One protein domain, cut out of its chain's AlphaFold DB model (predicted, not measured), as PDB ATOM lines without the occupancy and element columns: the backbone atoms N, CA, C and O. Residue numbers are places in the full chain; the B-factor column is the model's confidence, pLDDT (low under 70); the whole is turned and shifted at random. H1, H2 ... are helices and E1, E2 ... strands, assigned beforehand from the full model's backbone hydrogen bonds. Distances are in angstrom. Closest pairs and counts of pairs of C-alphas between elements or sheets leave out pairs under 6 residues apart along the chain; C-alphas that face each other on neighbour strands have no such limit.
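Overview. This is residues 5 to 165 of the 170 residues of an uncharacterized protein of Bacteroidetes bacterium ADurb.Bin145 (UniProt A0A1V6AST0). A small four-stranded sheet sits toward one end of the domain, sandwiched between H3 on one face and H2 on the other; H1 packs on H3 with its first half and reaches H4 with its last residues, and H5 lies at the far end from H2. A loop, residues 28 to 35, sticks out. The printed part has 161 residues, with five named helices and four named strands in the order H1 E1 H2 E2 E3 E4 H3 H4 H5. The mixed sheet runs E1 E4 E3 E2; the class is mixed, helices and strands, with under half of the residues, 77, in named elements. The whole is compact, with a radius of gyration of the C-alphas of 16.8 A and spans of 49 by 36 by 32 A.

Along the chain. H1, residues 5 to 20, begins at C-alpha 5 (119.944, 123.884, 107.478) and is 22.7 A long. E1 is residues 49 to 53, 12.3 A, and H2 is residues 55 to 63, 12.0 A. E2 is residues 71 to 74, E3 residues 80 to 84, and E4 residues 88 to 92, 13.2 A. H3, residues 97 to 111, is 21.6 A long and ends at C-alpha 111 (139.509, 129.292, 107.057). H4 is residues 137 to 147, 14.9 A. H5, residues 157 to 163, ends at C-alpha 163 (145.245, 149.801, 118.836).

Arrangement. E2, E3 and E4 form a meander, each strand the antiparallel neighbour of the one before; E2 and E3 are a hairpin, with N 73 and O 82 2.9 A apart, and so are E3 and E4, with N 90 and O 83 at 2.8 A. E1 is parallel to E4, with N 51 and O 89 at 2.8 A. E1, H2 and E2 form a split strand-helix-strand unit, two strands running the same way with E4 and E3 between them, its crossover right-handed. The sheet and its helices make three layers, H3 and H2 on opposite faces. H3 has a height over the sheet of 9.1 A, lies over E4 and E3, and runs along the strands, at 8 degrees to E4 on the local plane; its closest C-alphas to E4 are Gly 107 and Met 89, 6.3 A. H2, at a height of 8.5 A, lies over E4 and only just over E3, where 3 of its C-alphas fall, slantwise to the strands; the C-alphas of Glu 55 and Leu 92 are closest, 6.4 A. H1 is not on the sheet; its residues 6 to 13 touch H3, closest at the C-alphas of Val 9 and Arg 101, 6.6 A, the same way at a steep tilt of 44 degrees. Its residues 17 to 20 touch H4, closest at the C-alphas of Leu 20 and Arg 144, 5.6 A, at a steep tilt of 66 degrees. H5 touches no helix; H4 and H5 are apart. In H1, H2, H3, H4 and H5 every O i to N i+4 pair is within hydrogen-bond range.

Size, cuts and confidence. The two C-alphas farthest apart are those of Gly 56 and Asp 158, 52.1 A. The printed part has no cut. The links H1 to E1 and H3 to H4 are long, 28 and 25 residues. The mean pLDDT of the printed part is 77.9; residues 23 to 48, residue 116 and residues 148 to 154 are under 70.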
ATOM      1  N   GLU A   5     119.568 123.399 106.151       86.75
ATOM      2  CA  GLU A   5     119.944 123.884 107.478       86.75
ATOM      3  C   GLU A   5     121.419 124.301 107.521       86.75
ATOM      4  O   GLU A   5     121.745 125.324 108.114       86.75
ATOM      5  N   ASP A   6     122.299 123.556 106.851       83.81
ATOM      6  CA  ASP A   6     123.713 123.908 106.748       83.81
ATOM      7  C   ASP A   6     123.874 125.273 106.076       83.81
ATOM      8  O   ASP A   6     124.602 126.122 106.575       83.81
ATOM      9  N   LEU A   7     123.159 125.497 104.967       82.12
ATOM     10  CA  LEU A   7     123.192 126.767 104.240       82.12
ATOM     11  C   LEU A   7     122.686 127.920 105.107       82.12
ATOM     12  O   LEU A   7     123.293 128.986 105.119       82.12
ATOM     13  N   LYS A   8     121.612 127.695 105.870       85.06
ATOM     14  CA  LYS A   8     121.079 128.693 106.798       85.06
ATOM     15  C   LYS A   8     122.117 129.099 107.848       85.06
ATOM     16  O   LYS A   8     122.339 130.286 108.037       85.06
ATOM     17  N   VAL A   9     122.782 128.132 108.478       85.88
ATOM     18  CA  VAL A   9     123.805 128.414 109.499       85.88
ATOM     19  C   VAL A   9     125.017 129.137 108.923       85.88
ATOM     20  O   VAL A   9     125.551 130.043 109.560       85.88
ATOM     21  N   LEU A  10     125.445 128.771 107.714       83.50
ATOM     22  CA  LEU A  10     126.534 129.475 107.038       83.50
ATOM     23  C   LEU A  10     126.142 130.926 106.724       83.50
ATOM     24  O   LEU A  10     126.944 131.822 106.963       83.50
ATOM     25  N   ASN A  11     124.911 131.164 106.263       82.25
ATOM     26  CA  ASN A  11     124.410 132.511 105.986       82.25
ATOM     27  C   ASN A  11     124.309 133.367 107.255       82.25
ATOM     28  O   ASN A  11     124.795 134.492 107.260       82.25
ATOM     29  N   GLU A  12     123.766 132.824 108.348       86.75
ATOM     30  CA  GLU A  12     123.695 133.526 109.641       86.75
ATOM     31  C   GLU A  12     125.094 133.918 110.149       86.75
ATOM     32  O   GLU A  12     125.297 135.019 110.664       86.75
ATOM     33  N   PHE A  13     126.092 133.046 109.968       85.69
ATOM     34  CA  PHE A  13     127.479 133.375 110.300       85.69
ATOM     35  C   PHE A  13     128.067 134.449 109.374       85.69
ATOM     36  O   PHE A  13     128.787 135.325 109.849       85.69
ATOM     37  N   ILE A  14     127.779 134.389 108.072       81.50
ATOM     38  CA  ILE A  14     128.233 135.384 107.090       81.50
ATOM     39  C   ILE A  14     127.685 136.773 107.433       81.50
ATOM     40  O   ILE A  14     128.458 137.731 107.458       81.50
ATOM     41  N   GLU A  15     126.390 136.881 107.737       84.25
ATOM     42  CA  GLU A  15     125.754 138.131 108.170       84.25
ATOM     43  C   GLU A  15     126.441 138.681 109.423       84.25
ATOM     44  O   GLU A  15     126.927 139.814 109.421       84.25
ATOM     45  N   LEU A  16     126.599 137.840 110.451       86.81
ATOM     46  CA  LEU A  16     127.288 138.216 111.684       86.81
ATOM     47  C   LEU A  16     128.725 138.681 111.421       86.81
ATOM     48  O   LEU A  16     129.162 139.685 111.978       86.81
ATOM     49  N   LEU A  17     129.486 137.970 110.589       83.06
ATOM     50  CA  LEU A  17     130.856 138.363 110.283       83.06
ATOM     51  C   LEU A  17     130.896 139.716 109.569       83.06
ATOM     52  O   LEU A  17     131.716 140.561 109.923       83.06
ATOM     53  N   ASN A  18     130.034 139.913 108.573       81.06
ATOM     54  CA  ASN A  18     129.978 141.142 107.790       81.06
ATOM     55  C   ASN A  18     129.610 142.361 108.656       81.06
ATOM     56  O   ASN A  18     130.082 143.461 108.365       81.06
ATOM     57  N   ASP A  19     128.850 142.159 109.737       84.69
ATOM     58  CA  ASP A  19     128.563 143.183 110.749       84.69
ATOM     59  C   ASP A  19     129.758 143.461 111.677       84.69
ATOM     60  O   ASP A  19     130.004 144.603 112.073       84.69
ATOM     61  N   LEU A  20     130.515 142.425 112.054       82.56
ATOM     62  CA  LEU A  20     131.658 142.541 112.971       82.56
ATOM     63  C   LEU A  20     132.942 143.035 112.286       82.56
ATOM     64  O   LEU A  20     133.824 143.584 112.953       82.56
ATOM     65  N   SER A  21     133.074 142.811 110.981       77.25
ATOM     66  CA  SER A  21     134.292 143.041 110.213       77.25
ATOM     67  C   SER A  21     134.227 144.324 109.387       77.25
ATOM     68  O   SER A  21     133.268 144.597 108.668       77.25
ATOM     69  N   GLN A  22     135.314 145.094 109.432       72.19
ATOM     70  CA  GLN A  22     135.502 146.281 108.589       72.19
ATOM     71  C   GLN A  22     136.504 146.048 107.452       72.19
ATOM     72  O   GLN A  22     136.620 146.879 106.558       72.19
ATOM     73  N   SER A  23     137.241 144.935 107.490       66.69
ATOM     74  CA  SER A  23     138.397 144.689 106.615       66.69
ATOM     75  C   SER A  23     138.226 143.523 105.642       66.69
ATOM     76  O   SER A  23     138.947 143.449 104.650       66.69
ATOM     77  N   VAL A  24     137.289 142.619 105.927       68.31
ATOM     78  CA  VAL A  24     136.938 141.458 105.100       68.31
ATOM     79  C   VAL A  24     135.425 141.306 105.101       68.31
ATOM     80  O   VAL A  24     134.795 141.431 106.148       68.31
ATOM     81  N   ARG A  25     134.840 141.013 103.945       65.00
ATOM     82  CA  ARG A  25     133.436 140.620 103.829       65.00
ATOM     83  C   ARG A  25     133.351 139.366 102.981       65.00
ATOM     84  O   ARG A  25     134.133 139.214 102.044       65.00
ATOM     85  N   PHE A  26     132.411 138.484 103.296       64.25
ATOM     86  CA  PHE A  26     131.981 137.500 102.311       64.25
ATOM     87  C   PHE A  26     131.130 138.247 101.281       64.25
ATOM     88  O   PHE A  26     130.129 138.870 101.642       64.25
ATOM     89  N   GLU A  27     131.596 138.283 100.034       55.53
ATOM     90  CA  GLU A  27     130.903 138.973  98.948       55.53
ATOM     91  C   GLU A  27     129.645 138.204  98.527       55.53
ATOM     92  O   GLU A  27     129.729 137.032  98.167       55.53
ATOM     93  N   ASP A  28     128.514 138.904  98.448       43.38
ATOM     94  CA  ASP A  28     127.483 138.641  97.438       43.38
ATOM     95  C   ASP A  28     127.913 139.374  96.145       43.38
ATOM     96  O   ASP A  28     127.398 140.441  95.833       43.38
ATOM     97  N   GLU A  29     128.962 138.882  95.469       33.94
ATOM     98  CA  GLU A  29     129.538 139.278  94.152       33.94
ATOM     99  C   GLU A  29     129.648 140.773  93.738       33.94
ATOM    100  O   GLU A  29     130.062 141.082  92.619       33.94
ATOM    101  N   LYS A  30     129.300 141.752  94.570       30.81
ATOM    102  CA  LYS A  30     129.243 143.164  94.184       30.81
ATOM    103  C   LYS A  30     129.558 144.034  95.386       30.81
ATOM    104  O   LYS A  30     128.654 144.409  96.117       30.81
ATOM    105  N   ILE A  31     130.834 144.353  95.576       34.78
ATOM    106  CA  ILE A  31     131.389 145.668  95.956       34.78
ATOM    107  C   ILE A  31     132.836 145.403  96.394       34.78
ATOM    108  O   ILE A  31     133.133 145.204  97.569       34.78
ATOM    109  N   ALA A  32     133.754 145.440  95.431       32.88
ATOM    110  CA  ALA A  32     135.167 145.644  95.712       32.88
ATOM    111  C   ALA A  32     135.438 147.156  95.650       32.88
ATOM    112  O   ALA A  32     135.414 147.756  94.573       32.88
ATOM    113  N   LEU A  33     135.661 147.797  96.802       37.06
ATOM    114  CA  LEU A  33     136.198 149.161  96.832       37.06
ATOM    115  C   LEU A  33     137.711 149.091  96.533       37.06
ATOM    116  O   LEU A  33     138.428 148.415  97.272       37.06
ATOM    117  N   PRO A  34     138.237 149.780  95.497       35.47
ATOM    118  CA  PRO A  34     139.584 149.531  94.956       35.47
ATOM    119  C   PRO A  34     140.771 149.929  95.852       35.47
ATOM    120  O   PRO A  34     141.917 149.815  95.426       35.47
ATOM    121  N   SER A  35     140.537 150.447  97.059       35.44
ATOM    122  CA  SER A  35     141.572 151.111  97.862       35.44
ATOM    123  C   SER A  35     141.867 150.466  99.216       35.44
ATOM    124  O   SER A  35     142.690 151.001  99.957       35.44
ATOM    125  N   TYR A  36     141.249 149.332  99.563       41.38
ATOM    126  CA  TYR A  36     141.502 148.683 100.850       41.38
ATOM    127  C   TYR A  36     142.534 147.559 100.708       41.38
ATOM    128  O   TYR A  36     142.263 146.514 100.120       41.38
ATOM    129  N   ARG A  37     143.743 147.772 101.240       40.38
ATOM    130  CA  ARG A  37     144.719 146.690 101.417       40.38
ATOM    131  C   ARG A  37     144.286 145.883 102.647       40.38
ATOM    132  O   ARG A  37     144.217 146.475 103.720       40.38
ATOM    133  N   PRO A  38     143.961 144.584 102.525       41.03
ATOM    134  CA  PRO A  38     143.540 143.787 103.673       41.03
ATOM    135  C   PRO A  38     144.627 143.778 104.760       41.03
ATOM    136  O   PRO A  38     145.816 143.664 104.468       41.03
ATOM    137  N   ASN A  39     144.204 143.901 106.022       45.28
ATOM    138  CA  ASN A  39     145.078 144.012 107.202       45.28
ATOM    139  C   ASN A  39     145.694 142.675 107.653       45.28
ATOM    140  O   ASN A  39     146.447 142.634 108.626       45.28
ATOM    141  N   TYR A  40     145.391 141.602 106.929       46.06
ATOM    142  CA  TYR A  40     145.877 140.241 107.128       46.06
ATOM    143  C   TYR A  40     146.455 139.775 105.799       46.06
ATOM    144  O   TYR A  40     146.064 140.283 104.743       46.06
ATOM    145  N   VAL A  41     147.389 138.822 105.842       42.66
ATOM    146  CA  VAL A  41     147.904 138.172 104.628       42.66
ATOM    147  C   VAL A  41     146.701 137.811 103.748       42.66
ATOM    148  O   VAL A  41     145.765 137.218 104.293       42.66
ATOM    149  N   PRO A  42     146.672 138.191 102.448       44.72
ATOM    150  CA  PRO A  42     145.586 137.811 101.553       44.72
ATOM    151  C   PRO A  42     145.359 136.320 101.739       44.72
ATOM    152  O   PRO A  42     146.293 135.536 101.583       44.72
ATOM    153  N   ASN A  43     144.162 136.005 102.226       47.62
ATOM    154  CA  ASN A  43     143.754 134.728 102.784       47.62
ATOM    155  C   ASN A  43     144.563 133.552 102.188       47.62
ATOM    156  O   ASN A  43     144.471 133.340 100.973       47.62
ATOM    157  N   PRO A  44     145.341 132.768 102.971       43.88
ATOM    158  CA  PRO A  44     146.033 131.607 102.411       43.88
ATOM    159  C   PRO A  44     145.043 130.588 101.819       43.88
ATOM    160  O   PRO A  44     145.462 129.709 101.063       43.88
ATOM    161  N   TYR A  45     143.746 130.718 102.132       47.44
ATOM    162  CA  TYR A  45     142.672 129.823 101.728       47.44
ATOM    163  C   TYR A  45     141.537 130.557 101.013       47.44
ATOM    164  O   TYR A  45     140.368 130.410 101.361       47.44
ATOM    165  N   THR A  46     141.863 131.285  99.942       46.94
ATOM    166  CA  THR A  46     140.887 131.851  98.984       46.94
ATOM    167  C   THR A  46     139.843 130.843  98.469       46.94
ATOM    168  O   THR A  46     138.847 131.251  97.889       46.94
ATOM    169  N   HIS A  47     140.036 129.540  98.715       52.12
ATOM    170  CA  HIS A  47     139.142 128.453  98.318       52.12
ATOM    171  C   HIS A  47     138.918 127.420  99.441       52.12
ATOM    172  O   HIS A  47     138.829 126.226  99.152       52.12
ATOM    173  N   TYR A  48     138.869 127.839 100.716       65.62
ATOM    174  CA  TYR A  48     138.656 126.892 101.819       65.62
ATOM    175  C   TYR A  48     137.319 126.165 101.676       65.62
ATOM    176  O   TYR A  48     136.244 126.752 101.813       65.62
ATOM    177  N   LYS A  49     137.377 124.865 101.398       81.00
ATOM    178  CA  LYS A  49     136.191 124.067 101.090       81.00
ATOM    179  C   LYS A  49     135.806 123.181 102.260       81.00
ATOM    180  O   LYS A  49     136.594 122.342 102.683       81.00
ATOM    181  N   ILE A  50     134.557 123.256 102.709       87.19
ATOM    182  CA  ILE A  50     133.998 122.230 103.595       87.19
ATOM    183  C   ILE A  50     133.338 121.140 102.731       87.19
ATOM    184  O   ILE A  50     132.427 121.398 101.941       87.19
ATOM    185  N   SER A  51     133.832 119.908 102.837       90.25
ATOM    186  CA  SER A  51     133.359 118.734 102.099       90.25
ATOM    187  C   SER A  51     132.648 117.774 103.043       90.25
ATOM    188  O   SER A  51     133.284 117.138 103.878       90.25
ATOM    189  N   ILE A  52     131.330 117.639 102.888       90.31
ATOM    190  CA  ILE A  52     130.510 116.746 103.716       90.31
ATOM    191  C   ILE A  52     130.385 115.377 103.045       90.31
ATOM    192  O   ILE A  52     129.733 115.258 101.997       90.31
ATOM    193  N   VAL A  53     130.977 114.352 103.660       93.19
ATOM    194  CA  VAL A  53     131.217 113.031 103.057       93.19
ATOM    195  C   VAL A  53     130.651 111.880 103.895       93.19
ATOM    196  O   VAL A  53     130.429 112.011 105.097       93.19
ATOM    197  N   GLY A  54     130.414 110.733 103.256       94.19
ATOM    198  CA  GLY A  54     130.023 109.501 103.947       94.19
ATOM    199  C   GLY A  54     131.187 108.840 104.696       94.19
ATOM    200  O   GLY A  54     132.354 109.109 104.414       94.19
ATOM    201  N   GLU A  55     130.862 107.936 105.620       93.94
ATOM    202  CA  GLU A  55     131.827 107.307 106.533       93.94
ATOM    203  C   GLU A  55     132.952 106.543 105.826       93.94
ATOM    204  O   GLU A  55     134.113 106.700 106.191       93.94
ATOM    205  N   GLY A  56     132.642 105.778 104.772       94.94
ATOM    206  CA  GLY A  56     133.658 105.023 104.030       94.94
ATOM    207  C   GLY A  56     134.742 105.922 103.425       94.94
ATOM    208  O   GLY A  56     135.933 105.667 103.598       94.94
ATOM    209  N   PHE A  57     134.335 107.023 102.784       94.25
ATOM    210  CA  PHE A  57     135.271 107.998 102.219       94.25
ATOM    211  C   PHE A  57     136.014 108.772 103.314       94.25
ATOM    212  O   PHE A  57     137.212 109.013 103.196       94.25
ATOM    213  N   PHE A  58     135.320 109.144 104.396       95.31
ATOM    214  CA  PHE A  58     135.943 109.816 105.536       95.31
ATOM    215  C   PHE A  58     137.072 108.974 106.132       95.31
ATOM    216  O   PHE A  58     138.186 109.469 106.300       95.31
ATOM    217  N   LYS A  59     136.801 107.690 106.386       95.31
ATOM    218  CA  LYS A  59     137.771 106.741 106.931       95.31
ATOM    219  C   LYS A  59     138.995 106.613 106.029       95.31
ATOM    220  O   LYS A  59     140.115 106.746 106.509       95.31
ATOM    221  N   GLU A  60     138.794 106.473 104.719       96.06
ATOM    222  CA  GLU A  60     139.902 106.410 103.757       96.06
ATOM    223  C   GLU A  60     140.817 107.647 103.837       96.06
ATOM    224  O   GLU A  60     142.043 107.532 103.771       96.06
ATOM    225  N   LYS A  61     140.236 108.844 103.985       94.19
ATOM    226  CA  LYS A  61     141.004 110.091 104.115       94.19
ATOM    227  C   LYS A  61     141.672 110.236 105.475       94.19
ATOM    228  O   LYS A  61     142.772 110.778 105.528       94.19
ATOM    229  N   LEU A  62     141.034 109.753 106.537       93.38
ATOM    230  CA  LEU A  62     141.573 109.775 107.894       93.38
ATOM    231  C   LEU A  62     142.788 108.850 108.047       93.38
ATOM    232  O   LEU A  62     143.761 109.230 108.703       93.38
ATOM    233  N   ASP A  63     142.735 107.668 107.435       93.44
ATOM    234  CA  ASP A  63     143.800 106.660 107.493       93.44
ATOM    235  C   ASP A  63     145.047 107.105 106.710       93.44
ATOM    236  O   ASP A  63     146.172 106.808 107.103       93.44
ATOM    237  N   LYS A  64     144.858 107.873 105.629       93.12
ATOM    238  CA  LYS A  64     145.933 108.421 104.779       93.12
ATOM    239  C   LYS A  64     146.363 109.842 105.163       93.12
ATOM    240  O   LYS A  64     147.020 110.507 104.361       93.12
ATOM    241  N   ARG A  65     145.938 110.348 106.324       92.00
ATOM    242  CA  ARG A  65     146.207 111.735 106.726       92.00
ATOM    243  C   ARG A  65     147.695 111.981 106.965       92.00
ATOM    244  O   ARG A  65     148.398 111.112 107.478       92.00
ATOM    245  N   ASP A  66     148.141 113.203 106.698       89.25
ATOM    246  CA  ASP A  66     149.446 113.682 107.160       89.25
ATOM    247  C   ASP A  66     149.295 114.198 108.595       89.25
ATOM    248  O   ASP A  66     148.794 115.295 108.822       89.25
ATOM    249  N   SER A  67     149.719 113.413 109.587       86.06
ATOM    250  CA  SER A  67     149.559 113.775 111.003       86.06
ATOM    251  C   SER A  67     150.380 114.988 111.447       86.06
ATOM    252  O   SER A  67     150.173 115.467 112.557       86.06
ATOM    253  N   VAL A  68     151.333 115.452 110.633       82.44
ATOM    254  CA  VAL A  68     152.142 116.644 110.926       82.44
ATOM    255  C   VAL A  68     151.422 117.907 110.461       82.44
ATOM    256  O   VAL A  68     151.565 118.961 111.075       82.44
ATOM    257  N   ARG A  69     150.656 117.816 109.369       80.31
ATOM    258  CA  ARG A  69     150.041 118.978 108.706       80.31
ATOM    259  C   ARG A  69     148.525 119.045 108.829       80.31
ATOM    260  O   ARG A  69     147.954 120.106 108.595       80.31
ATOM    261  N   GLU A  70     147.875 117.932 109.143       85.25
ATOM    262  CA  GLU A  70     146.421 117.822 109.178       85.25
ATOM    263  C   GLU A  70     145.924 117.634 110.613       85.25
ATOM    264  O   GLU A  70     146.425 116.803 111.374       85.25
ATOM    265  N   GLN A  71     144.896 118.400 110.972       85.38
ATOM    266  CA  GLN A  71     144.295 118.379 112.300       85.38
ATOM    267  C   GLN A  71     143.002 117.563 112.283       85.38
ATOM    268  O   GLN A  71     142.203 117.645 111.353       85.38
ATOM    269  N   ILE A  72     142.770 116.781 113.336       89.81
ATOM    270  CA  ILE A  72     141.512 116.056 113.532       89.81
ATOM    271  C   ILE A  72     140.620 116.806 114.516       89.81
ATOM    272  O   ILE A  72     141.095 117.296 115.540       89.81
ATOM    273  N   LEU A  73     139.320 116.844 114.238       87.56
ATOM    274  CA  LEU A  73     138.312 117.313 115.185       87.56
ATOM    275  C   LEU A  73     137.480 116.130 115.666       87.56
ATOM    276  O   LEU A  73     137.148 115.229 114.885       87.56
ATOM    277  N   LYS A  74     137.170 116.130 116.961       89.88
ATOM    278  CA  LYS A  74     136.428 115.062 117.627       89.88
ATOM    279  C   LYS A  74     135.103 115.576 118.172       89.88
ATOM    280  O   LYS A  74     135.019 116.729 118.587       89.88
ATOM    281  N   ASP A  75     134.101 114.708 118.172       88.62
ATOM    282  CA  ASP A  75     132.842 114.942 118.874       88.62
ATOM    283  C   ASP A  75     132.999 114.750 120.396       88.62
ATOM    284  O   ASP A  75     134.073 114.413 120.909       88.62
ATOM    285  N   ARG A  76     131.893 114.911 121.131       83.50
ATOM    286  CA  ARG A  76     131.825 114.713 122.592       83.50
ATOM    287  C   ARG A  76     132.178 113.305 123.049       83.50
ATOM    288  O   ARG A  76     132.575 113.113 124.194       83.50
ATOM    289  N   LYS A  77     131.993 112.319 122.176       87.50
ATOM    290  CA  LYS A  77     132.270 110.907 122.441       87.50
ATOM    291  C   LYS A  77     133.716 110.544 122.092       87.50
ATOM    292  O   LYS A  77     134.110 109.392 122.247       87.50
ATOM    293  N   GLY A  78     134.509 111.507 121.619       87.56
ATOM    294  CA  GLY A  78     135.886 111.305 121.188       87.56
ATOM    295  C   GLY A  78     136.020 110.687 119.793       87.56
ATOM    296  O   GLY A  78     137.147 110.378 119.390       87.56
ATOM    297  N   ARG A  79     134.923 110.518 119.039       91.81
ATOM    298  CA  ARG A  79     134.950 110.046 117.647       91.81
ATOM    299  C   ARG A  79     135.499 111.161 116.771       91.81
ATOM    300  O   ARG A  79     135.071 112.305 116.872       91.81
ATOM    301  N   THR A  80     136.437 110.837 115.888       93.19
ATOM    302  CA  THR A  80     136.908 111.789 114.879       93.19
ATOM    303  C   THR A  80     135.822 112.014 113.834       93.19
ATOM    304  O   THR A  80     135.367 111.067 113.198       93.19
ATOM    305  N   VAL A  81     135.426 113.272 113.665       93.44
ATOM    306  CA  VAL A  81     134.290 113.675 112.824       93.44
ATOM    307  C   VAL A  81     134.664 114.692 111.756       93.44
ATOM    308  O   VAL A  81     133.941 114.822 110.771       93.44
ATOM    309  N   ALA A  82     135.808 115.367 111.901       91.31
ATOM    310  CA  ALA A  82     136.350 116.201 110.838       91.31
ATOM    311  C   ALA A  82     137.869 116.055 110.694       91.31
ATOM    312  O   ALA A  82     138.581 115.768 111.660       91.31
ATOM    313  N   LEU A  83     138.347 116.286 109.474       90.12
ATOM    314  CA  LEU A  83     139.755 116.400 109.116       90.12
ATOM    315  C   LEU A  83     139.982 117.776 108.491       90.12
ATOM    316  O   LEU A  83     139.426 118.087 107.439       90.12
ATOM    317  N   VAL A  84     140.791 118.590 109.149       86.81
ATOM    318  CA  VAL A  84     141.140 119.951 108.756       86.81
ATOM    319  C   VAL A  84     142.483 119.906 108.046       86.81
ATOM    320  O   VAL A  84     143.486 119.449 108.596       86.81
ATOM    321  N   ARG A  85     142.486 120.381 106.807       84.00
ATOM    322  CA  ARG A  85     143.660 120.511 105.951       84.00
ATOM    323  C   ARG A  85     143.888 121.977 105.638       84.00
ATOM    324  O   ARG A  85     143.062 122.825 105.967       84.00
ATOM    325  N   LYS A  86     144.996 122.239 104.949       76.44
ATOM    326  CA  LYS A  86     145.357 123.566 104.461       76.44
ATOM    327  C   LYS A  86     144.176 124.217 103.720       76.44
ATOM    328  O   LYS A  86     143.672 125.236 104.142       76.44
ATOM    329  N   ASP A  87     143.671 123.592 102.669       77.56
ATOM    330  CA  ASP A  87     142.687 124.162 101.741       77.56
ATOM    331  C   ASP A  87     141.250 123.641 101.919       77.56
ATOM    332  O   ASP A  87     140.340 124.075 101.215       77.56
ATOM    333  N   GLN A  88     141.019 122.698 102.831       84.50
ATOM    334  CA  GLN A  88     139.695 122.109 103.009       84.50
ATOM    335  C   GLN A  88     139.479 121.512 104.398       84.50
ATOM    336  O   GLN A  88     140.401 120.990 105.023       84.50
ATOM    337  N   MET A  89     138.219 121.476 104.823       88.44
ATOM    338  CA  MET A  89     137.748 120.612 105.898       88.44
ATOM    339  C   MET A  89     136.928 119.471 105.301       88.44
ATOM    340  O   MET A  89     136.006 119.697 104.523       88.44
ATOM    341  N   ILE A  90     137.212 118.237 105.693       91.94
ATOM    342  CA  ILE A  90     136.367 117.082 105.389       91.94
ATOM    343  C   ILE A  90     135.548 116.783 106.642       91.94
ATOM    344  O   ILE A  90     136.128 116.505 107.686       91.94
ATOM    345  N   LEU A  91     134.222 116.841 106.540       93.25
ATOM    346  CA  LEU A  91     133.279 116.643 107.641       93.25
ATOM    347  C   LEU A  91     132.440 115.386 107.405       93.25
ATOM    348  O   LEU A  91     131.948 115.151 106.296       93.25
ATOM    349  N   LEU A  92     132.249 114.586 108.450       94.38
ATOM    350  CA  LEU A  92     131.363 113.433 108.406       94.38
ATOM    351  C   LEU A  92     129.901 113.883 108.249       94.38
ATOM    352  O   LEU A  92     129.434 114.790 108.931       94.38
ATOM    353  N   ASN A  93     129.161 113.241 107.348       92.06
ATOM    354  CA  ASN A  93     127.758 113.579 107.103       92.06
ATOM    355  C   ASN A  93     126.824 113.176 108.258       92.06
ATOM    356  O   ASN A  93     125.795 113.817 108.460       92.06
ATOM    357  N   ASP A  94     127.168 112.110 108.974       89.81
ATOM    358  CA  ASP A  94     126.352 111.528 110.040       89.81
ATOM    359  C   ASP A  94     126.678 112.176 111.390       89.81
ATOM    360  O   ASP A  94     127.438 111.642 112.198       89.81
ATOM    361  N   LEU A  95     126.155 113.388 111.580       90.19
ATOM    362  CA  LEU A  95     126.324 114.179 112.792       90.19
ATOM    363  C   LEU A  95     124.972 114.654 113.329       90.19
ATOM    364  O   LEU A  95     124.108 115.043 112.533       90.19
ATOM    365  N   PRO A  96     124.794 114.700 114.665       90.62
ATOM    366  CA  PRO A  96     123.671 115.392 115.280       90.62
ATOM    367  C   PRO A  96     123.586 116.842 114.803       90.62
ATOM    368  O   PRO A  96     124.606 117.480 114.543       90.62
ATOM    369  N   LYS A  97     122.363 117.379 114.734       88.69
ATOM    370  CA  LYS A  97     122.086 118.711 114.177       88.69
ATOM    371  C   LYS A  97     123.007 119.795 114.750       88.69
ATOM    372  O   LYS A  97     123.678 120.473 113.983       88.69
ATOM    373  N   ASP A  98     123.088 119.928 116.070       88.62
ATOM    374  CA  ASP A  98     123.871 121.007 116.688       88.62
ATOM    375  C   ASP A  98     125.385 120.798 116.577       88.62
ATOM    376  O   ASP A  98     126.121 121.764 116.392       88.62
ATOM    377  N   GLU A  99     125.861 119.550 116.590       89.75
ATOM    378  CA  GLU A  99     127.276 119.251 116.336       89.75
ATOM    379  C   GLU A  99     127.654 119.592 114.893       89.75
ATOM    380  O   GLU A  99     128.685 120.213 114.638       89.75
ATOM    381  N   ARG A 100     126.792 119.244 113.931       90.62
ATOM    382  CA  ARG A 100     126.996 119.575 112.520       90.62
ATOM    383  C   ARG A 100     127.111 121.084 112.324       90.62
ATOM    384  O   ARG A 100     128.055 121.536 111.682       90.62
ATOM    385  N   ARG A 101     126.200 121.858 112.921       90.12
ATOM    386  CA  ARG A 101     126.251 123.327 112.906       90.12
ATOM    387  C   ARG A 101     127.547 123.852 113.524       90.12
ATOM    388  O   ARG A 101     128.221 124.674 112.905       90.12
ATOM    389  N   TYR A 102     127.927 123.331 114.694       90.25
ATOM    390  CA  TYR A 102     129.163 123.706 115.378       90.25
ATOM    391  C   TYR A 102     130.391 123.517 114.476       90.25
ATOM    392  O   TYR A 102     131.179 124.445 114.285       90.25
ATOM    393  N   PHE A 103     130.540 122.342 113.855       89.62
ATOM    394  CA  PHE A 103     131.694 122.059 113.002       89.62
ATOM    395  C   PHE A 103     131.701 122.858 111.697       89.62
ATOM    396  O   PHE A 103     132.782 123.200 111.222       89.62
ATOM    397  N   LEU A 104     130.539 123.198 111.134       88.75
ATOM    398  CA  LEU A 104     130.458 124.079 109.964       88.75
ATOM    399  C   LEU A 104     131.029 125.467 110.269       88.75
ATOM    400  O   LEU A 104     131.926 125.928 109.563       88.75
ATOM    401  N   VAL A 105     130.576 126.094 111.357       88.62
ATOM    402  CA  VAL A 105     131.085 127.403 111.794       88.62
ATOM    403  C   VAL A 105     132.563 127.309 112.181       88.62
ATOM    404  O   VAL A 105     133.356 128.163 111.792       88.62
ATOM    405  N   LYS A 106     132.981 126.231 112.859       86.44
ATOM    406  CA  LYS A 106     134.396 126.001 113.204       86.44
ATOM    407  C   LYS A 106     135.288 125.908 111.964       86.44
ATOM    408  O   LYS A 106     136.375 126.476 111.955       86.44
ATOM    409  N   GLY A 107     134.820 125.238 110.911       82.44
ATOM    410  CA  GLY A 107     135.516 125.167 109.627       82.44
ATOM    411  C   GLY A 107     135.697 126.540 108.977       82.44
ATOM    412  O   GLY A 107     136.782 126.838 108.480       82.44
ATOM    413  N   LEU A 108     134.677 127.404 109.033       82.50
ATOM    414  CA  LEU A 108     134.789 128.786 108.552       82.50
ATOM    415  C   LEU A 108     135.775 129.605 109.388       82.50
ATOM    416  O   LEU A 108     136.660 130.248 108.829       82.50
ATOM    417  N   LEU A 109     135.698 129.534 110.715       82.62
ATOM    418  CA  LEU A 109     136.645 130.216 111.602       82.62
ATOM    419  C   LEU A 109     138.093 129.773 111.345       82.62
ATOM    420  O   LEU A 109     139.001 130.602 111.317       82.62
ATOM    421  N   PHE A 110     138.315 128.486 111.072       78.88
ATOM    422  CA  PHE A 110     139.625 127.971 110.671       78.88
ATOM    423  C   PHE A 110     140.083 128.519 109.319       78.88
ATOM    424  O   PHE A 110     141.249 128.889 109.189       78.88
ATOM    425  N   SER A 111     139.186 128.641 108.336       75.25
ATOM    426  CA  SER A 111     139.509 129.292 107.057       75.25
ATOM    427  C   SER A 111     139.945 130.751 107.227       75.25
ATOM    428  O   SER A 111     140.744 131.261 106.449       75.25
ATOM    429  N   MET A 112     139.459 131.391 108.289       76.00
ATOM    430  CA  MET A 112     139.776 132.757 108.688       76.00
ATOM    431  C   MET A 112     140.986 132.849 109.635       76.00
ATOM    432  O   MET A 112     141.251 133.906 110.203       76.00
ATOM    433  N   GLY A 113     141.725 131.760 109.850       75.38
ATOM    434  CA  GLY A 113     142.935 131.760 110.673       75.38
ATOM    435  C   GLY A 113     142.700 131.709 112.187       75.38
ATOM    436  O   GLY A 113     143.664 131.818 112.946       75.38
ATOM    437  N   PHE A 114     141.468 131.492 112.662       79.12
ATOM    438  CA  PHE A 114     141.205 131.263 114.085       79.12
ATOM    439  C   PHE A 114     141.501 129.816 114.489       79.12
ATOM    440  O   PHE A 114     140.597 129.033 114.769       79.12
ATOM    441  N   HIS A 115     142.780 129.451 114.539       74.12
ATOM    442  CA  HIS A 115     143.228 128.125 114.986       74.12
ATOM    443  C   HIS A 115     143.453 128.024 116.506       74.12
ATOM    444  O   HIS A 115     143.895 126.986 116.990       74.12
ATOM    445  N   GLY A 116     143.209 129.110 117.245       69.94
ATOM    446  CA  GLY A 116     143.463 129.194 118.682       69.94
ATOM    447  C   GLY A 116     142.471 128.404 119.535       69.94
ATOM    448  O   GLY A 116     141.413 127.977 119.069       69.94
ATOM    449  N   GLU A 117     142.821 128.257 120.810       79.06
ATOM    450  CA  GLU A 117     141.983 127.633 121.831       79.06
ATOM    451  C   GLU A 117     141.657 128.637 122.940       79.06
ATOM    452  O   GLU A 117     142.447 129.535 123.239       79.06
ATOM    453  N   SER A 118     140.493 128.473 123.563       83.12
ATOM    454  CA  SER A 118     140.063 129.272 124.712       83.12
ATOM    455  C   SER A 118     139.799 128.380 125.917       83.12
ATOM    456  O   SER A 118     139.230 127.298 125.790       83.12
ATOM    457  N   SER A 119     140.165 128.848 127.110       85.44
ATOM    458  CA  SER A 119     139.783 128.198 128.367       85.44
ATOM    459  C   SER A 119     138.354 128.537 128.802       85.44
ATOM    460  O   SER A 119     137.833 127.892 129.710       85.44
ATOM    461  N   SER A 120     137.711 129.538 128.185       85.56
ATOM    462  CA  SER A 120     136.350 129.952 128.543       85.56
ATOM    463  C   SER A 120     135.344 128.885 128.107       85.56
ATOM    464  O   SER A 120     135.344 128.545 126.924       85.56
ATOM    465  N   PRO A 121     134.512 128.313 128.996       83.69
ATOM    466  CA  PRO A 121     133.626 127.193 128.647       83.69
ATOM    467  C   PRO A 121     132.603 127.504 127.548       83.69
ATOM    468  O   PRO A 121     132.211 126.620 126.790       83.69
ATOM    469  N   ASP A 122     132.178 128.760 127.474       83.75
ATOM    470  CA  ASP A 122     131.231 129.311 126.508       83.75
ATOM    471  C   ASP A 122     131.890 129.746 125.194       83.75
ATOM    472  O   ASP A 122     131.192 130.082 124.243       83.75
ATOM    473  N   SER A 123     133.221 129.741 125.104       85.00
ATOM    474  CA  SER A 123     133.901 130.097 123.864       85.00
ATOM    475  C   SER A 123     133.746 128.992 122.828       85.00
ATOM    476  O   SER A 123     133.870 127.795 123.109       85.00
ATOM    477  N   PHE A 124     133.542 129.410 121.586       85.56
ATOM    478  CA  PHE A 124     133.525 128.538 120.422       85.56
ATOM    479  C   PHE A 124     134.879 127.844 120.199       85.56
ATOM    480  O   PHE A 124     134.939 126.721 119.686       85.56
ATOM    481  N   PHE A 125     135.961 128.497 120.634       81.56
ATOM    482  CA  PHE A 125     137.337 128.006 120.588       81.56
ATOM    483  C   PHE A 125     137.702 127.095 121.765       81.56
ATOM    484  O   PHE A 125     138.831 126.614 121.836       81.56
ATOM    485  N   ASN A 126     136.785 126.827 122.695       84.00
ATOM    486  CA  ASN A 126     137.047 125.875 123.766       84.00
ATOM    487  C   ASN A 126     137.079 124.432 123.226       84.00
ATOM    488  O   ASN A 126     136.103 124.006 122.604       84.00
ATOM    489  N   PRO A 127     138.140 123.641 123.478       75.44
ATOM    490  CA  PRO A 127     138.222 122.252 123.012       75.44
ATOM    491  C   PRO A 127     137.133 121.327 123.573       75.44
ATOM    492  O   PRO A 127     136.770 120.342 122.933       75.44
ATOM    493  N   GLY A 128     136.611 121.629 124.765       77.12
ATOM    494  CA  GLY A 128     135.497 120.916 125.393       77.12
ATOM    495  C   GLY A 128     134.123 121.324 124.852       77.12
ATOM    496  O   GLY A 128     133.138 120.611 125.062       77.12
ATOM    497  N   ASN A 129     134.042 122.437 124.122       80.06
ATOM    498  CA  ASN A 129     132.819 122.878 123.473       80.06
ATOM    499  C   ASN A 129     132.699 122.255 122.078       80.06
ATOM    500  O   ASN A 129     133.641 122.224 121.296       80.06
ATOM    501  N   THR A 130     131.530 121.703 121.783       76.94
ATOM    502  CA  THR A 130     131.290 120.849 120.601       76.94
ATOM    503  C   THR A 130     129.862 120.942 120.073       76.94
ATOM    504  O   THR A 130     129.530 120.295 119.086       76.94
ATOM    505  N   CYS A 131     128.994 121.718 120.729       78.12
ATOM    506  CA  CYS A 131     127.597 121.864 120.318       78.12
ATOM    507  C   CYS A 131     127.086 123.301 120.420       78.12
ATOM    508  O   CYS A 131     125.893 123.538 120.234       78.12
ATOM    509  N   GLN A 132     127.939 124.253 120.798       80.50
ATOM    510  CA  GLN A 132     127.496 125.626 120.899       80.50
ATOM    511  C   GLN A 132     127.172 126.168 119.514       80.50
ATOM    512  O   GLN A 132     127.933 126.009 118.567       80.50
ATOM    513  N   ILE A 133     126.003 126.782 119.402       73.88
ATOM    514  CA  ILE A 133     125.458 127.234 118.120       73.88
ATOM    515  C   ILE A 133     125.792 128.697 117.822       73.88
ATOM    516  O   ILE A 133     125.779 129.096 116.667       73.88
ATOM    517  N   ASN A 134     126.135 129.472 118.854       82.44
ATOM    518  CA  ASN A 134     126.363 130.908 118.755       82.44
ATOM    519  C   ASN A 134     127.752 131.271 119.272       82.44
ATOM    520  O   ASN A 134     128.177 130.780 120.321       82.44
ATOM    521  N   LEU A 135     128.417 132.190 118.575       87.56
ATOM    522  CA  LEU A 135     129.626 132.832 119.075       87.56
ATOM    523  C   LEU A 135     129.325 133.559 120.393       87.56
ATOM    524  O   LEU A 135     128.365 134.335 120.468       87.56
ATOM    525  N   SER A 136     130.143 133.311 121.416       90.06
ATOM    526  CA  SER A 136     130.119 134.094 122.654       90.06
ATOM    527  C   SER A 136     130.571 135.528 122.388       90.06
ATOM    528  O   SER A 136     131.137 135.839 121.335       90.06
ATOM    529  N   ASP A 137     130.356 136.418 123.350       89.62
ATOM    530  CA  ASP A 137     130.831 137.795 123.222       89.62
ATOM    531  C   ASP A 137     132.364 137.857 123.149       89.62
ATOM    532  O   ASP A 137     132.901 138.641 122.372       89.62
ATOM    533  N   LEU A 138     133.064 136.949 123.840       88.50
ATOM    534  CA  LEU A 138     134.513 136.789 123.711       88.50
ATOM    535  C   LEU A 138     134.926 136.415 122.279       88.50
ATOM    536  O   LEU A 138     135.864 136.999 121.736       88.50
ATOM    537  N   ASP A 139     134.224 135.470 121.649       88.31
ATOM    538  CA  ASP A 139     134.540 135.052 120.278       88.31
ATOM    539  C   ASP A 139     134.285 136.190 119.277       88.31
ATOM    540  O   ASP A 139     135.077 136.414 118.359       88.31
ATOM    541  N   LYS A 140     133.199 136.953 119.473       90.50
ATOM    542  CA  LYS A 140     132.879 138.128 118.646       90.50
ATOM    543  C   LYS A 140     133.918 139.232 118.805       90.50
ATOM    544  O   LYS A 140     134.291 139.847 117.808       90.50
ATOM    545  N   GLU A 141     134.407 139.480 120.018       86.69
ATOM    546  CA  GLU A 141     135.497 140.432 120.255       86.69
ATOM    547  C   GLU A 141     136.806 139.974 119.611       86.69
ATOM    548  O   GLU A 141     137.500 140.788 119.007       86.69
ATOM    549  N   ALA A 142     137.120 138.675 119.639       84.31
ATOM    550  CA  ALA A 142     138.274 138.143 118.917       84.31
ATOM    551  C   ALA A 142     138.158 138.401 117.404       84.31
ATOM    552  O   ALA A 142     139.128 138.823 116.774       84.31
ATOM    553  N   ILE A 143     136.964 138.227 116.830       84.88
ATOM    554  CA  ILE A 143     136.682 138.568 115.430       84.88
ATOM    555  C   ILE A 143     136.821 140.068 115.174       84.88
ATOM    556  O   ILE A 143     137.513 140.453 114.236       84.88
ATOM    557  N   ARG A 144     136.237 140.931 116.010       84.00
ATOM    558  CA  ARG A 144     136.383 142.393 115.889       84.00
ATOM    559  C   ARG A 144     137.836 142.827 115.991       84.00
ATOM    560  O   ARG A 144     138.266 143.714 115.263       84.00
ATOM    561  N   LEU A 145     138.613 142.199 116.861       80.69
ATOM    562  CA  LEU A 145     140.022 142.517 117.015       80.69
ATOM    563  C   LEU A 145     140.818 142.128 115.764       80.69
ATOM    564  O   LEU A 145     141.606 142.925 115.254       80.69
ATOM    565  N   MET A 146     140.560 140.922 115.259       77.69
ATOM    566  CA  MET A 146     141.233 140.324 114.108       77.69
ATOM    567  C   MET A 146     140.647 140.716 112.758       77.69
ATOM    568  O   MET A 146     141.174 140.259 111.764       77.69
ATOM    569  N   TYR A 147     139.560 141.486 112.669       77.19
ATOM    570  CA  TYR A 147     138.952 141.876 111.384       77.19
ATOM    571  C   TYR A 147     138.292 143.270 111.399       77.19
ATOM    572  O   TYR A 147     137.858 143.772 110.361       77.19
ATOM    573  N   GLY A 148     138.279 143.966 112.535       69.56
ATOM    574  CA  GLY A 148     137.678 145.296 112.712       69.56
ATOM    575  C   GLY A 148     138.602 146.476 112.397       69.56
ATOM    576  O   GLY A 148     138.274 147.608 112.730       69.56
ATOM    577  N   GLY A 149     139.768 146.244 111.787       66.88
ATOM    578  CA  GLY A 149     140.596 147.308 111.202       66.88
ATOM    579  C   GLY A 149     141.619 147.982 112.128       66.88
ATOM    580  O   GLY A 149     142.517 148.658 111.627       66.88
ATOM    581  N   ARG A 150     141.524 147.782 113.454       67.69
ATOM    582  CA  ARG A 150     142.416 148.415 114.450       67.69
ATOM    583  C   ARG A 150     143.818 147.814 114.496       67.69
ATOM    584  O   ARG A 150     144.787 148.556 114.615       67.69
ATOM    585  N   LEU A 151     143.929 146.490 114.405       69.00
ATOM    586  CA  LEU A 151     145.215 145.818 114.256       69.00
ATOM    587  C   LEU A 151     145.553 145.717 112.765       69.00
ATOM    588  O   LEU A 151     144.757 145.216 111.970       69.00
ATOM    589  N   GLN A 152     146.720 146.232 112.388       64.44
ATOM    590  CA  GLN A 152     147.245 146.192 111.026       64.44
ATOM    591  C   GLN A 152     148.526 145.357 110.989       64.44
ATOM    592  O   GLN A 152     149.307 145.343 111.943       64.44
ATOM    593  N   SER A 153     148.748 144.650 109.883       62.19
ATOM    594  CA  SER A 153     150.009 143.942 109.665       62.19
ATOM    595  C   SER A 153     151.186 144.926 109.668       62.19
ATOM    596  O   SER A 153     151.109 145.990 109.054       62.19
ATOM    597  N   GLY A 154     152.272 144.571 110.358       67.06
ATOM    598  CA  GLY A 154     153.464 145.417 110.471       67.06
ATOM    599  C   GLY A 154     153.428 146.452 111.599       67.06
ATOM    600  O   GLY A 154     154.365 147.239 111.698       67.06
ATOM    601  N   LEU A 155     152.398 146.449 112.458       70.81
ATOM    602  CA  LEU A 155     152.440 147.216 113.706       70.81
ATOM    603  C   LEU A 155     153.551 146.688 114.622       70.81
ATOM    604  O   LEU A 155     153.698 145.480 114.818       70.81
ATOM    605  N   ASP A 156     154.306 147.612 115.208       80.44
ATOM    606  CA  ASP A 156     155.201 147.322 116.321       80.44
ATOM    607  C   ASP A 156     154.410 147.150 117.633       80.44
ATOM    608  O   ASP A 156     153.188 147.326 117.694       80.44
ATOM    609  N   VAL A 157     155.108 146.770 118.705       80.12
ATOM    610  CA  VAL A 157     154.492 146.519 120.021       80.12
ATOM    611  C   VAL A 157     153.713 147.741 120.522       80.12
ATOM    612  O   VAL A 157     152.637 147.591 121.102       80.12
ATOM    613  N   ASP A 158     154.212 148.951 120.267       80.06
ATOM    614  CA  ASP A 158     153.550 150.187 120.682       80.06
ATOM    615  C   ASP A 158     152.320 150.507 119.821       80.06
ATOM    616  O   ASP A 158     151.297 150.955 120.344       80.06
ATOM    617  N   GLY A 159     152.365 150.211 118.522       76.69
ATOM    618  CA  GLY A 159     151.221 150.251 117.620       76.69
ATOM    619  C   GLY A 159     150.109 149.296 118.056       76.69
ATOM    620  O   GLY A 159     148.943 149.689 118.093       76.69
ATOM    621  N   ILE A 160     150.465 148.079 118.482       76.50
ATOM    622  CA  ILE A 160     149.519 147.104 119.047       76.50
ATOM    623  C   ILE A 160     148.906 147.639 120.347       76.50
ATOM    624  O   ILE A 160     147.684 147.626 120.499       76.50
ATOM    625  N   ARG A 161     149.720 148.165 121.273       77.19
ATOM    626  CA  ARG A 161     149.235 148.746 122.541       77.19
ATOM    627  C   ARG A 161     148.242 149.881 122.310       77.19
ATOM    628  O   ARG A 161     147.176 149.891 122.922       77.19
ATOM    629  N   LYS A 162     148.546 150.795 121.384       77.88
ATOM    630  CA  LYS A 162     147.641 151.888 120.997       77.88
ATOM    631  C   LYS A 162     146.343 151.367 120.384       77.88
ATOM    632  O   LYS A 162     145.271 151.822 120.775       77.88
ATOM    633  N   ALA A 163     146.419 150.399 119.472       73.69
ATOM    634  CA  ALA A 163     145.245 149.801 118.836       73.69
ATOM    635  C   ALA A 163     144.319 149.079 119.834       73.69
ATOM    636  O   ALA A 163     143.097 149.091 119.666       73.69
ATOM    637  N   LEU A 164     144.896 148.497 120.888       75.94
ATOM    638  CA  LEU A 164     144.183 147.855 121.995       75.94
ATOM    639  C   LEU A 164     143.701 148.835 123.077       75.94
ATOM    640  O   LEU A 164     143.058 148.411 124.033       75.94
ATOM    641  N   GLY A 165     144.017 150.130 122.969       72.75
ATOM    642  CA  GLY A 165     143.701 151.115 124.009       72.75
ATOM    643  C   GLY A 165     144.466 150.893 125.320       72.75
ATOM    644  O   GLY A 165     144.071 151.412 126.363       72.75
TER     645      GLY A 165